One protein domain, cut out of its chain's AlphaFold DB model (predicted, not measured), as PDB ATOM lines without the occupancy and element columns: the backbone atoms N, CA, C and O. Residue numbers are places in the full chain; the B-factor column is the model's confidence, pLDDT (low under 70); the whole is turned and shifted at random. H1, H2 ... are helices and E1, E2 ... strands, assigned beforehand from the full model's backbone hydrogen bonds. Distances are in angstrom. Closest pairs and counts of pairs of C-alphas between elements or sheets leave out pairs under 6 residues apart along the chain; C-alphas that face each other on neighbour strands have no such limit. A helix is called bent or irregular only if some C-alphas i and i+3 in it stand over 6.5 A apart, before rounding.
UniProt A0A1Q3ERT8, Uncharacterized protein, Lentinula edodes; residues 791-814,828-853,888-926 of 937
ATOM      1  N   GLU A 791     -28.711  14.721 -18.251       96.06
ATOM      2  CA  GLU A 791     -27.682  13.728 -18.567       96.06
ATOM      3  C   GLU A 791     -26.896  14.135 -19.813       96.06
ATOM      4  O   GLU A 791     -25.672  14.093 -19.784       96.06
ATOM      5  N   LEU A 792     -27.554  14.660 -20.850       95.62
ATOM      6  CA  LEU A 792     -26.900  15.223 -22.036       95.62
ATOM      7  C   LEU A 792     -26.021  16.441 -21.701       95.62
ATOM      8  O   LEU A 792     -24.901  16.536 -22.197       95.62
ATOM      9  N   GLN A 793     -26.465  17.347 -20.823       96.62
ATOM     10  CA  GLN A 793     -25.617  18.444 -20.329       96.62
ATOM     11  C   GLN A 793     -24.397  17.926 -19.553       96.62
ATOM     12  O   GLN A 793     -23.293  18.442 -19.726       96.62
ATOM     13  N   THR A 794     -24.575  16.878 -18.744       97.44
ATOM     14  CA  THR A 794     -23.479  16.237 -17.999       97.44
ATOM     15  C   THR A 794     -22.504  15.527 -18.944       97.44
ATOM     16  O   THR A 794     -21.293  15.669 -18.789       97.44
ATOM     17  N   LEU A 795     -23.022  14.831 -19.961       97.06
ATOM     18  CA  LEU A 795     -22.274  14.141 -21.014       97.06
ATOM     19  C   LEU A 795     -21.372  15.112 -21.782       97.06
ATOM     20  O   LEU A 795     -20.185  14.848 -21.938       97.06
ATOM     21  N   LEU A 796     -21.912  16.259 -22.212       96.94
ATOM     22  CA  LEU A 796     -21.165  17.316 -22.910       96.94
ATOM     23  C   LEU A 796     -20.016  17.893 -22.062       96.94
ATOM     24  O   LEU A 796     -19.019  18.341 -22.627       96.94
ATOM     25  N   ALA A 797     -20.133  17.850 -20.733       97.56
ATOM     26  CA  ALA A 797     -19.125  18.318 -19.784       97.56
ATOM     27  C   ALA A 797     -18.120  17.233 -19.332       97.56
ATOM     28  O   ALA A 797     -17.301  17.499 -18.449       97.56
ATOM     29  N   LEU A 798     -18.159  16.015 -19.892       98.06
ATOM     30  CA  LEU A 798     -17.177  14.978 -19.567       98.06
ATOM     31  C   LEU A 798     -15.843  15.195 -20.306       98.06
ATOM     32  O   LEU A 798     -15.855  15.380 -21.528       98.06
ATOM     33  N   PRO A 799     -14.689  15.097 -19.613       98.25
ATOM     34  CA  PRO A 799     -13.381  15.073 -20.254       98.25
ATOM     35  C   PRO A 799     -13.107  13.706 -20.896       98.25
ATOM     36  O   PRO A 799     -13.203  12.665 -20.244       98.25
ATOM     37  N   LEU A 800     -12.685  13.719 -22.159       98.19
ATOM     38  CA  LEU A 800     -12.054  12.587 -22.837       98.19
ATOM     39  C   LEU A 800     -10.573  12.880 -23.072       98.19
ATOM     40  O   LEU A 800     -10.190  14.035 -23.242       98.19
ATOM     41  N   LEU A 801      -9.740  11.840 -23.136       98.25
ATOM     42  CA  LEU A 801      -8.324  11.992 -23.477       98.25
ATOM     43  C   LEU A 801      -8.099  11.829 -24.985       98.25
ATOM     44  O   LEU A 801      -8.540  10.836 -25.574       98.25
ATOM     45  N   ASP A 802      -7.395  12.783 -25.596       98.06
ATOM     46  CA  ASP A 802      -6.895  12.692 -26.974       98.06
ATOM     47  C   ASP A 802      -5.693  11.733 -27.098       98.06
ATOM     48  O   ASP A 802      -5.273  11.092 -26.135       98.06
ATOM     49  N   GLU A 803      -5.104  11.624 -28.290       97.31
ATOM     50  CA  GLU A 803      -3.929  10.772 -28.540       97.31
ATOM     51  C   GLU A 803      -2.635  11.211 -27.832       97.31
ATOM     52  O   GLU A 803      -1.690  10.425 -27.732       97.31
ATOM     53  N   HIS A 804      -2.589  12.445 -27.329       97.88
ATOM     54  CA  HIS A 804      -1.493  13.003 -26.541       97.88
ATOM     55  C   HIS A 804      -1.751  12.915 -25.027       97.88
ATOM     56  O   HIS A 804      -0.871  13.270 -24.243       97.88
ATOM     57  N   GLY A 805      -2.927  12.433 -24.609       97.75
ATOM     58  CA  GLY A 805      -3.347  12.410 -23.209       97.75
ATOM     59  C   GLY A 805      -3.839  13.763 -22.684       97.75
ATOM     60  O   GLY A 805      -3.888  13.946 -21.470       97.75
ATOM     61  N   GLN A 806      -4.189  14.703 -23.565       98.12
ATOM     62  CA  GLN A 806      -4.819  15.972 -23.200       98.12
ATOM     63  C   GLN A 806      -6.327  15.783 -23.015       98.12
ATOM     64  O   GLN A 806      -6.970  15.088 -23.802       98.12
ATOM     65  N   GLU A 807      -6.889  16.428 -21.994       98.00
ATOM     66  CA  GLU A 807      -8.334  16.455 -21.760       98.00
ATOM     67  C   GLU A 807      -9.033  17.387 -22.760       98.00
ATOM     68  O   GLU A 807      -8.674  18.557 -22.903       98.00
ATOM     69  N   VAL A 808     -10.056  16.864 -23.434       97.44
ATOM     70  CA  VAL A 808     -10.943  17.583 -24.355       97.44
ATOM     71  C   VAL A 808     -12.379  17.260 -23.951       97.44
ATOM     72  O   VAL A 808     -12.708  16.085 -23.775       97.44
ATOM     73  N   MET A 809     -13.245  18.262 -23.787       97.56
ATOM     74  CA  MET A 809     -14.631  17.995 -23.389       97.56
ATOM     75  C   MET A 809     -15.391  17.318 -24.533       97.56
ATOM     76  O   MET A 809     -15.243  17.695 -25.698       97.56
ATOM     77  N   PHE A 810     -16.264  16.360 -24.218       97.25
ATOM     78  CA  PHE A 810     -17.126  15.709 -25.211       97.25
ATOM     79  C   PHE A 810     -17.952  16.730 -26.018       97.25
ATOM     80  O   PHE A 810     -18.112  16.590 -27.234       97.25
ATOM     81  N   GLY A 811     -18.391  17.814 -25.371       96.19
ATOM     82  CA  GLY A 811     -19.056  18.939 -26.021       96.19
ATOM     83  C   GLY A 811     -18.191  19.687 -27.038       96.19
ATOM     84  O   GLY A 811     -18.712  20.044 -28.091       96.19
ATOM     85  N   ASP A 812     -16.890  19.860 -26.795       95.62
ATOM     86  CA  ASP A 812     -15.963  20.514 -27.738       95.62
ATOM     87  C   ASP A 812     -15.663  19.625 -28.956       95.62
ATOM     88  O   ASP A 812     -15.384  20.112 -30.053       95.62
ATOM     89  N   ILE A 813     -15.732  18.304 -28.774       94.75
ATOM     90  CA  ILE A 813     -15.518  17.317 -29.840       94.75
ATOM     91  C   ILE A 813     -16.689  17.333 -30.836       94.75
ATOM     92  O   ILE A 813     -16.454  17.199 -32.042       94.75
ATOM     93  N   LEU A 814     -17.920  17.512 -30.340       93.31
ATOM     94  CA  LEU A 814     -19.135  17.653 -31.151       93.31
ATOM     95  C   LEU A 814     -19.288  19.064 -31.741       93.31
ATOM     96  O   LEU A 814     -19.586  19.202 -32.924       93.31
ATOM     97  N   VAL A 828     -20.199   9.412 -34.113       96.12
ATOM     98  CA  VAL A 828     -19.497   8.922 -32.921       96.12
ATOM     99  C   VAL A 828     -19.680   7.411 -32.815       96.12
ATOM    100  O   VAL A 828     -20.803   6.912 -32.855       96.12
ATOM    101  N   LEU A 829     -18.573   6.685 -32.689       96.81
ATOM    102  CA  LEU A 829     -18.522   5.232 -32.572       96.81
ATOM    103  C   LEU A 829     -17.897   4.857 -31.230       96.81
ATOM    104  O   LEU A 829     -16.760   5.231 -30.947       96.81
ATOM    105  N   PHE A 830     -18.614   4.085 -30.420       96.94
ATOM    106  CA  PHE A 830     -18.114   3.585 -29.144       96.94
ATOM    107  C   PHE A 830     -17.646   2.136 -29.300       96.94
ATOM    108  O   PHE A 830     -18.427   1.260 -29.669       96.94
ATOM    109  N   ILE A 831     -16.371   1.878 -29.009       97.06
ATOM    110  CA  ILE A 831     -15.824   0.523 -28.853       97.06
ATOM    111  C   ILE A 831     -15.632   0.215 -27.365       97.06
ATOM    112  O   ILE A 831     -15.528   1.123 -26.541       97.06
ATOM    113  N   ARG A 832     -15.613  -1.064 -26.988       94.31
ATOM    114  CA  ARG A 832     -15.582  -1.481 -25.579       94.31
ATOM    115  C   ARG A 832     -14.190  -1.313 -24.995       94.31
ATOM    116  O   ARG A 832     -14.071  -0.797 -23.889       94.31
ATOM    117  N   HIS A 833     -13.160  -1.732 -25.732       93.12
ATOM    118  CA  HIS A 833     -11.763  -1.478 -25.382       93.12
ATOM    119  C   HIS A 833     -10.813  -1.662 -26.573       93.12
ATOM    120  O   HIS A 833     -11.044  -2.472 -27.478       93.12
ATOM    121  N   PHE A 834      -9.666  -0.980 -26.532       94.62
ATOM    122  CA  PHE A 834      -8.580  -1.248 -27.477       94.62
ATOM    123  C   PHE A 834      -8.127  -2.718 -27.391       94.62
ATOM    124  O   PHE A 834      -8.123  -3.335 -26.325       94.62
ATOM    125  N   TRP A 835      -7.700  -3.268 -28.530       92.75
ATOM    126  CA  TRP A 835      -7.194  -4.643 -28.686       92.75
ATOM    127  C   TRP A 835      -8.196  -5.781 -28.418       92.75
ATOM    128  O   TRP A 835      -7.788  -6.942 -28.400       92.75
ATOM    129  N   CYS A 836      -9.501  -5.509 -28.283       95.12
ATOM    130  CA  CYS A 836     -10.491  -6.585 -28.381       95.12
ATOM    131  C   CYS A 836     -10.552  -7.111 -29.827       95.12
ATOM    132  O   CYS A 836     -10.734  -6.294 -30.727       95.12
ATOM    133  N   PRO A 837     -10.477  -8.430 -30.094       95.94
ATOM    134  CA  PRO A 837     -10.521  -8.944 -31.466       95.94
ATOM    135  C   PRO A 837     -11.781  -8.547 -32.249       95.94
ATOM    136  O   PRO A 837     -11.690  -8.271 -33.437       95.94
ATOM    137  N   LEU A 838     -12.941  -8.468 -31.585       96.12
ATOM    138  CA  LEU A 838     -14.197  -8.048 -32.220       96.12
ATOM    139  C   LEU A 838     -14.189  -6.552 -32.565       96.12
ATOM    140  O   LEU A 838     -14.590  -6.165 -33.656       96.12
ATOM    141  N   ASP A 839     -13.688  -5.720 -31.654       96.69
ATOM    142  CA  ASP A 839     -13.589  -4.269 -31.827       96.69
ATOM    143  C   ASP A 839     -12.525  -3.918 -32.891       96.69
ATOM    144  O   ASP A 839     -12.677  -2.952 -33.631       96.69
ATOM    145  N   GLN A 840     -11.480  -4.748 -33.020       96.00
ATOM    146  CA  GLN A 840     -10.488  -4.688 -34.099       96.00
ATOM    147  C   GLN A 840     -11.085  -5.062 -35.464       96.00
ATOM    148  O   GLN A 840     -10.900  -4.315 -36.423       96.00
ATOM    149  N   ASP A 841     -11.816  -6.180 -35.558       96.44
ATOM    150  CA  ASP A 841     -12.519  -6.574 -36.788       96.44
ATOM    151  C   ASP A 841     -13.533  -5.483 -37.209       96.44
ATOM    152  O   ASP A 841     -13.612  -5.125 -38.385       96.44
ATOM    153  N   TYR A 842     -14.246  -4.887 -36.243       96.56
ATOM    154  CA  TYR A 842     -15.192  -3.788 -36.466       96.56
ATOM    155  C   TYR A 842     -14.515  -2.502 -36.968       96.56
ATOM    156  O   TYR A 842     -14.943  -1.941 -37.977       96.56
ATOM    157  N   VAL A 843     -13.437  -2.036 -36.324       95.81
ATOM    158  CA  VAL A 843     -12.737  -0.813 -36.765       95.81
ATOM    159  C   VAL A 843     -12.016  -1.017 -38.105       95.81
ATOM    160  O   VAL A 843     -11.954  -0.079 -38.902       95.81
ATOM    161  N   GLN A 844     -11.564  -2.235 -38.427       95.56
ATOM    162  CA  GLN A 844     -11.097  -2.573 -39.778       95.56
ATOM    163  C   GLN A 844     -12.217  -2.429 -40.822       95.56
ATOM    164  O   GLN A 844     -11.985  -1.835 -41.877       95.56
ATOM    165  N   GLU A 845     -13.424  -2.938 -40.546       95.56
ATOM    166  CA  GLU A 845     -14.566  -2.818 -41.464       95.56
ATOM    167  C   GLU A 845     -15.011  -1.356 -41.634       95.56
ATOM    168  O   GLU A 845     -15.185  -0.904 -42.769       95.56
ATOM    169  N   VAL A 846     -15.090  -0.584 -40.545       92.88
ATOM    170  CA  VAL A 846     -15.331   0.869 -40.588       92.88
ATOM    171  C   VAL A 846     -14.261   1.569 -41.432       92.88
ATOM    172  O   VAL A 846     -14.598   2.315 -42.353       92.88
ATOM    173  N   GLY A 847     -12.976   1.286 -41.197       91.94
ATOM    174  CA  GLY A 847     -11.871   1.825 -41.992       91.94
ATOM    175  C   GLY A 847     -11.999   1.496 -43.483       91.94
ATOM    176  O   GLY A 847     -11.815   2.373 -44.327       91.94
ATOM    177  N   ASP A 848     -12.391   0.268 -43.830       92.38
ATOM    178  CA  ASP A 848     -12.596  -0.148 -45.221       92.38
ATOM    179  C   ASP A 848     -13.848   0.444 -45.877       92.38
ATOM    180  O   ASP A 848     -13.833   0.662 -47.091       92.38
ATOM    181  N   ILE A 849     -14.911   0.729 -45.120       91.25
ATOM    182  CA  ILE A 849     -16.079   1.483 -45.602       91.25
ATOM    183  C   ILE A 849     -15.664   2.925 -45.899       91.25
ATOM    184  O   ILE A 849     -15.866   3.412 -47.012       91.25
ATOM    185  N   LEU A 850     -15.008   3.593 -44.950       88.88
ATOM    186  CA  LEU A 850     -14.588   4.985 -45.106       88.88
ATOM    187  C   LEU A 850     -13.549   5.144 -46.235       88.88
ATOM    188  O   LEU A 850     -13.654   6.082 -47.023       88.88
ATOM    189  N   ARG A 851     -12.637   4.170 -46.409       89.12
ATOM    190  CA  ARG A 851     -11.705   4.071 -47.554       89.12
ATOM    191  C   ARG A 851     -12.377   3.811 -48.911       89.12
ATOM    192  O   ARG A 851     -11.677   3.910 -49.926       89.12
ATOM    193  N   ARG A 852     -13.665   3.442 -48.961       88.31
ATOM    194  CA  ARG A 852     -14.481   3.380 -50.195       88.31
ATOM    195  C   ARG A 852     -15.188   4.714 -50.420       88.31
ATOM    196  O   ARG A 852     -14.945   5.341 -51.445       88.31
ATOM    197  N   LEU A 853     -15.908   5.215 -49.413       85.38
ATOM    198  CA  LEU A 853     -16.617   6.504 -49.469       85.38
ATOM    199  C   LEU A 853     -15.693   7.679 -49.844       85.38
ATOM    200  O   LEU A 853     -16.092   8.576 -50.579       85.38
ATOM    201  N   ILE A 888     -15.537   9.879 -35.226       96.75
ATOM    202  CA  ILE A 888     -14.905   9.886 -33.913       96.75
ATOM    203  C   ILE A 888     -15.039   8.483 -33.336       96.75
ATOM    204  O   ILE A 888     -16.146   7.955 -33.277       96.75
ATOM    205  N   ILE A 889     -13.936   7.889 -32.886       97.44
ATOM    206  CA  ILE A 889     -13.964   6.612 -32.162       97.44
ATOM    207  C   ILE A 889     -13.597   6.863 -30.697       97.44
ATOM    208  O   ILE A 889     -12.539   7.427 -30.413       97.44
ATOM    209  N   ILE A 890     -14.460   6.434 -29.781       97.88
ATOM    210  CA  ILE A 890     -14.263   6.495 -28.327       97.88
ATOM    211  C   ILE A 890     -14.108   5.062 -27.808       97.88
ATOM    212  O   ILE A 890     -14.726   4.130 -28.321       97.88
ATOM    213  N   SER A 891     -13.228   4.882 -26.828       97.31
ATOM    214  CA  SER A 891     -12.811   3.583 -26.293       97.31
ATOM    215  C   SER A 891     -12.541   3.695 -24.796       97.31
ATOM    216  O   SER A 891     -12.024   4.724 -24.361       97.31
ATOM    217  N   ASN A 892     -12.776   2.641 -24.015       94.38
ATOM    218  CA  ASN A 892     -12.265   2.568 -22.642       94.38
ATOM    219  C   ASN A 892     -10.848   1.971 -22.667       94.38
ATOM    220  O   ASN A 892     -10.646   0.829 -23.097       94.38
ATOM    221  N   GLY A 893      -9.836   2.741 -22.259       92.69
ATOM    222  CA  GLY A 893      -8.442   2.308 -22.342       92.69
ATOM    223  C   GLY A 893      -7.413   3.399 -22.039       92.69
ATOM    224  O   GLY A 893      -7.693   4.391 -21.378       92.69
ATOM    225  N   SER A 894      -6.178   3.191 -22.508       95.94
ATOM    226  CA  SER A 894      -5.087   4.166 -22.378       95.94
ATOM    227  C   SER A 894      -4.909   4.961 -23.668       95.94
ATOM    228  O   SER A 894      -4.825   4.373 -24.749       95.94
ATOM    229  N   HIS A 895      -4.767   6.284 -23.550       97.75
ATOM    230  CA  HIS A 895      -4.538   7.186 -24.682       97.75
ATOM    231  C   HIS A 895      -3.284   6.817 -25.488       97.75
ATOM    232  O   HIS A 895      -3.286   6.903 -26.712       97.75
ATOM    233  N   ALA A 896      -2.245   6.290 -24.828       97.19
ATOM    234  CA  ALA A 896      -1.000   5.856 -25.464       97.19
ATOM    235  C   ALA A 896      -1.187   4.689 -26.460       97.19
ATOM    236  O   ALA A 896      -0.277   4.367 -27.225       97.19
ATOM    237  N   LEU A 897      -2.361   4.045 -26.467       96.69
ATOM    238  CA  LEU A 897      -2.726   3.034 -27.458       96.69
ATOM    239  C   LEU A 897      -3.364   3.639 -28.717       96.69
ATOM    240  O   LEU A 897      -3.357   2.961 -29.741       96.69
ATOM    241  N   ILE A 898      -3.872   4.881 -28.673       97.31
ATOM    242  CA  ILE A 898      -4.616   5.517 -29.775       97.31
ATOM    243  C   ILE A 898      -3.763   5.600 -31.042       97.31
ATOM    244  O   ILE A 898      -4.160   5.036 -32.059       97.31
ATOM    245  N   ALA A 899      -2.584   6.228 -30.984       96.19
ATOM    246  CA  ALA A 899      -1.708   6.386 -32.150       96.19
ATOM    247  C   ALA A 899      -1.358   5.029 -32.794       96.19
ATOM    248  O   ALA A 899      -1.505   4.837 -33.997       96.19
ATOM    249  N   LYS A 900      -1.018   4.026 -31.973       95.62
ATOM    250  CA  LYS A 900      -0.725   2.662 -32.441       95.62
ATOM    251  C   LYS A 900      -1.954   1.942 -33.016       95.62
ATOM    252  O   LYS A 900      -1.817   1.081 -33.882       95.62
ATOM    253  N   TYR A 901      -3.156   2.264 -32.542       95.62
ATOM    254  CA  TYR A 901      -4.402   1.744 -33.105       95.62
ATOM    255  C   TYR A 901      -4.685   2.399 -34.467       95.62
ATOM    256  O   TYR A 901      -4.967   1.690 -35.431       95.62
ATOM    257  N   LYS A 902      -4.514   3.725 -34.589       95.38
ATOM    258  CA  LYS A 902      -4.626   4.435 -35.872       95.38
ATOM    259  C   LYS A 902      -3.611   3.938 -36.910       95.38
ATOM    260  O   LYS A 902      -3.991   3.755 -38.066       95.38
ATOM    261  N   GLU A 903      -2.364   3.690 -36.496       94.12
ATOM    262  CA  GLU A 903      -1.291   3.108 -37.320       94.12
ATOM    263  C   GLU A 903      -1.708   1.744 -37.894       94.12
ATOM    264  O   GLU A 903      -1.601   1.513 -39.094       94.12
ATOM    265  N   ILE A 904      -2.223   0.841 -37.053       94.44
ATOM    266  CA  ILE A 904      -2.530  -0.547 -37.441       94.44
ATOM    267  C   ILE A 904      -3.725  -0.664 -38.393       94.44
ATOM    268  O   ILE A 904      -3.760  -1.592 -39.200       94.44
ATOM    269  N   PHE A 905      -4.694   0.250 -38.306       94.00
ATOM    270  CA  PHE A 905      -5.895   0.238 -39.147       94.00
ATOM    271  C   PHE A 905      -5.825   1.216 -40.331       94.00
ATOM    272  O   PHE A 905      -6.851   1.443 -40.976       94.00
ATOM    273  N   ASP A 906      -4.649   1.788 -40.628       93.44
ATOM    274  CA  ASP A 906      -4.427   2.818 -41.658       93.44
ATOM    275  C   ASP A 906      -5.448   3.980 -41.555       93.44
ATOM    276  O   ASP A 906      -6.059   4.398 -42.547       93.44
ATOM    277  N   LEU A 907      -5.684   4.470 -40.327       92.44
ATOM    278  CA  LEU A 907      -6.603   5.584 -40.035       92.44
ATOM    279  C   LEU A 907      -5.899   6.950 -40.056       92.44
ATOM    280  O   LEU A 907      -6.563   7.978 -40.207       92.44
ATOM    281  N   GLU A 908      -4.565   6.983 -39.952       88.50
ATOM    282  CA  GLU A 908      -3.757   8.203 -40.099       88.50
ATOM    283  C   GLU A 908      -3.622   8.625 -41.569       88.50
ATOM    284  O   GLU A 908      -2.552   8.536 -42.167       88.50
ATOM    285  N   ALA A 909      -4.737   9.088 -42.142       64.94
ATOM    286  CA  ALA A 909      -4.828   9.839 -43.392       64.94
ATOM    287  C   ALA A 909      -3.804   9.439 -44.482       64.94
ATOM    288  O   ALA A 909      -2.827  10.157 -44.734       64.94
ATOM    289  N   GLU A 910      -4.081   8.339 -45.207       69.00
ATOM    290  CA  GLU A 910      -3.478   8.095 -46.530       69.00
ATOM    291  C   GLU A 910      -3.465   9.420 -47.314       69.00
ATOM    292  O   GLU A 910      -4.512  10.047 -47.484       69.00
ATOM    293  N   LYS A 911      -2.283   9.868 -47.764       71.56
ATOM    294  CA  LYS A 911      -2.055  11.230 -48.287       71.56
ATOM    295  C   LYS A 911      -2.811  11.482 -49.599       71.56
ATOM    296  O   LYS A 911      -2.250  11.378 -50.688       71.56
ATOM    297  N   GLY A 912      -4.093  11.817 -49.471       74.38
ATOM    298  CA  GLY A 912      -5.065  11.936 -50.558       74.38
ATOM    299  C   GLY A 912      -6.512  11.628 -50.150       74.38
ATOM    300  O   GLY A 912      -7.423  11.996 -50.890       74.38
ATOM    301  N   LEU A 913      -6.751  10.996 -48.993       72.75
ATOM    302  CA  LEU A 913      -8.090  10.812 -48.430       72.75
ATOM    303  C   LEU A 913      -8.434  11.985 -47.503       72.75
ATOM    304  O   LEU A 913      -7.765  12.208 -46.500       72.75
ATOM    305  N   ASN A 914      -9.525  12.699 -47.793       76.81
ATOM    306  CA  ASN A 914     -10.036  13.793 -46.949       76.81
ATOM    307  C   ASN A 914     -10.803  13.286 -45.706       76.81
ATOM    308  O   ASN A 914     -11.703  13.958 -45.205       76.81
ATOM    309  N   LEU A 915     -10.490  12.075 -45.243       82.81
ATOM    310  CA  LEU A 915     -11.142  11.427 -44.116       82.81
ATOM    311  C   LEU A 915     -10.407  11.795 -42.824       82.81
ATOM    312  O   LEU A 915      -9.274  11.370 -42.606       82.81
ATOM    313  N   LYS A 916     -11.065  12.559 -41.952       88.38
ATOM    314  CA  LYS A 916     -10.563  12.887 -40.613       88.38
ATOM    315  C   LYS A 916     -11.200  11.926 -39.607       88.38
ATOM    316  O   LYS A 916     -12.353  12.123 -39.226       88.38
ATOM    317  N   VAL A 917     -10.461  10.888 -39.213       94.69
ATOM    318  CA  VAL A 917     -10.840  10.010 -38.094       94.69
ATOM    319  C   VAL A 917     -10.197  10.549 -36.817       94.69
ATOM    320  O   VAL A 917      -8.981  10.465 -36.639       94.69
ATOM    321  N   LYS A 918     -11.012  11.127 -35.934       96.06
ATOM    322  CA  LYS A 918     -10.619  11.445 -34.555       96.06
ATOM    323  C   LYS A 918     -10.702  10.169 -33.711       96.06
ATOM    324  O   LYS A 918     -11.564   9.319 -33.936       96.06
ATOM    325  N   MET A 919      -9.835  10.044 -32.713       97.44
ATOM    326  CA  MET A 919      -9.913   8.974 -31.718       97.44
ATOM    327  C   MET A 919      -9.627   9.544 -30.333       97.44
ATOM    328  O   MET A 919      -8.684  10.319 -30.183       97.44
ATOM    329  N   TYR A 920     -10.420   9.127 -29.351       98.25
ATOM    330  CA  TYR A 920     -10.301   9.517 -27.949       98.25
ATOM    331  C   TYR A 920     -10.462   8.293 -27.046       98.25
ATOM    332  O   TYR A 920     -10.856   7.209 -27.495       98.25
ATOM    333  N   THR A 921     -10.199   8.460 -25.754       98.00
ATOM    334  CA  THR A 921     -10.524   7.450 -24.750       98.00
ATOM    335  C   THR A 921     -11.215   8.058 -23.535       98.00
ATOM    336  O   THR A 921     -10.867   9.156 -23.102       98.00
ATOM    337  N   ASP A 922     -12.197   7.336 -22.997       97.69
ATOM    338  CA  ASP A 922     -12.783   7.604 -21.687       97.69
ATOM    339  C   ASP A 922     -12.100   6.683 -20.659       97.69
ATOM    340  O   ASP A 922     -12.400   5.489 -20.608       97.69
ATOM    341  N   PRO A 923     -11.155   7.181 -19.843       95.19
ATOM    342  CA  PRO A 923     -10.538   6.378 -18.788       95.19
ATOM    343  C   PRO A 923     -11.460   6.196 -17.566       95.19
ATOM    344  O   PRO A 923     -11.100   5.470 -16.640       95.19
ATOM    345  N   THR A 924     -12.615   6.870 -17.530       95.56
ATOM    346  CA  THR A 924     -13.566   6.875 -16.406       95.56
ATOM    347  C   THR A 924     -14.830   6.052 -16.665       95.56
ATOM    348  O   THR A 924     -15.610   5.847 -15.737       95.56
ATOM    349  N   CYS A 925     -15.052   5.626 -17.913       95.88
ATOM    350  CA  CYS A 925     -16.281   5.016 -18.435       95.88
ATOM    351  C   CYS A 925     -17.572   5.850 -18.250       95.88
ATOM    352  O   CYS A 925     -18.656   5.368 -18.582       95.88
ATOM    353  N   ARG A 926     -17.508   7.094 -17.752       96.12
ATOM    354  CA  ARG A 926     -18.693   7.922 -17.446       96.12
ATOM    355  C   ARG A 926     -19.540   8.233 -18.676       96.12
ATOM    356  O   ARG A 926     -20.759   8.311 -18.567       96.12
TER     357      ARG A 926
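What this domain is: This is residues 791 to 814, 828 to 853 and 888 to 926 of the 937 residues of an uncharacterized protein of Lentinula edodes (UniProt A0A1Q3ERT8). A small parallel sheet, E3, E4 and E5, has helices H3 and H4 over one face, and the hairpin E1 and E2 with the short helices H1 and H2 makes a second group, E1 meeting E5 near Thr 921. The printed part has 89 residues, with four named helices and five named strands in the order H1 E1 E2 H2 E3 H3 E4 H4 E5 along the chain, and its class is mixed, helices and strands. The whole is compact, with a radius of gyration of the C-alphas of 13.1 A and spans of 36 by 27 by 23 A.

Where its parts are: H1, residues 791 to 796, begins with C-alpha 791 at (-27.682, 13.728, -18.567). E1 is residues 799 to 801, E2 807 to 809 and H2 810 to 814. E3, residues 828 to 833, is 15.0 A long; H3, 837 to 853, 24.5 A; E4, 888 to 892, 13.7 A. H4, 895 to 904, 15.1 A, is only just irregular: C-alphas 896 and 899 are 6.7 A apart. E5, 917 to 921, 13.6 A, ends with C-alpha 921 at (-10.524, 7.450, -24.750).

How they stand to each other: E4 is parallel to E3, with N 829 and O 888 2.8 A apart, and to E5, with N 920 and O 889 2.9 A apart. H3 and H4 are on the same face and run along the strands, at heights over the sheet of 10.5 A and 9.4 A. E4, H4 and E5 form a strand-helix-strand unit, two parallel neighbour strands with a helix between, its crossover right-handed. H2 only grazes the sheet. E1 and E2 are an antiparallel hairpin, with N 808 and O 800 2.8 A apart. H1 and H2 touch, the closest C-alphas, of Leu 796 and Gly 811, being 4.1 A apart. Every O i to N i+4 pair is within hydrogen-bond range in H1, H2 and H3, and 4 of 6 in H4.

The domain as a whole: The C-alphas of Glu 791 and Lys 911 are the farthest apart, 39.3 A. Cuts leave 8.9 A between C-alphas 814 and 828 and 16.0 A between 853 and 888. H4 to E5 is a long link. Residues 909 to 910 are under 70 in pLDDT.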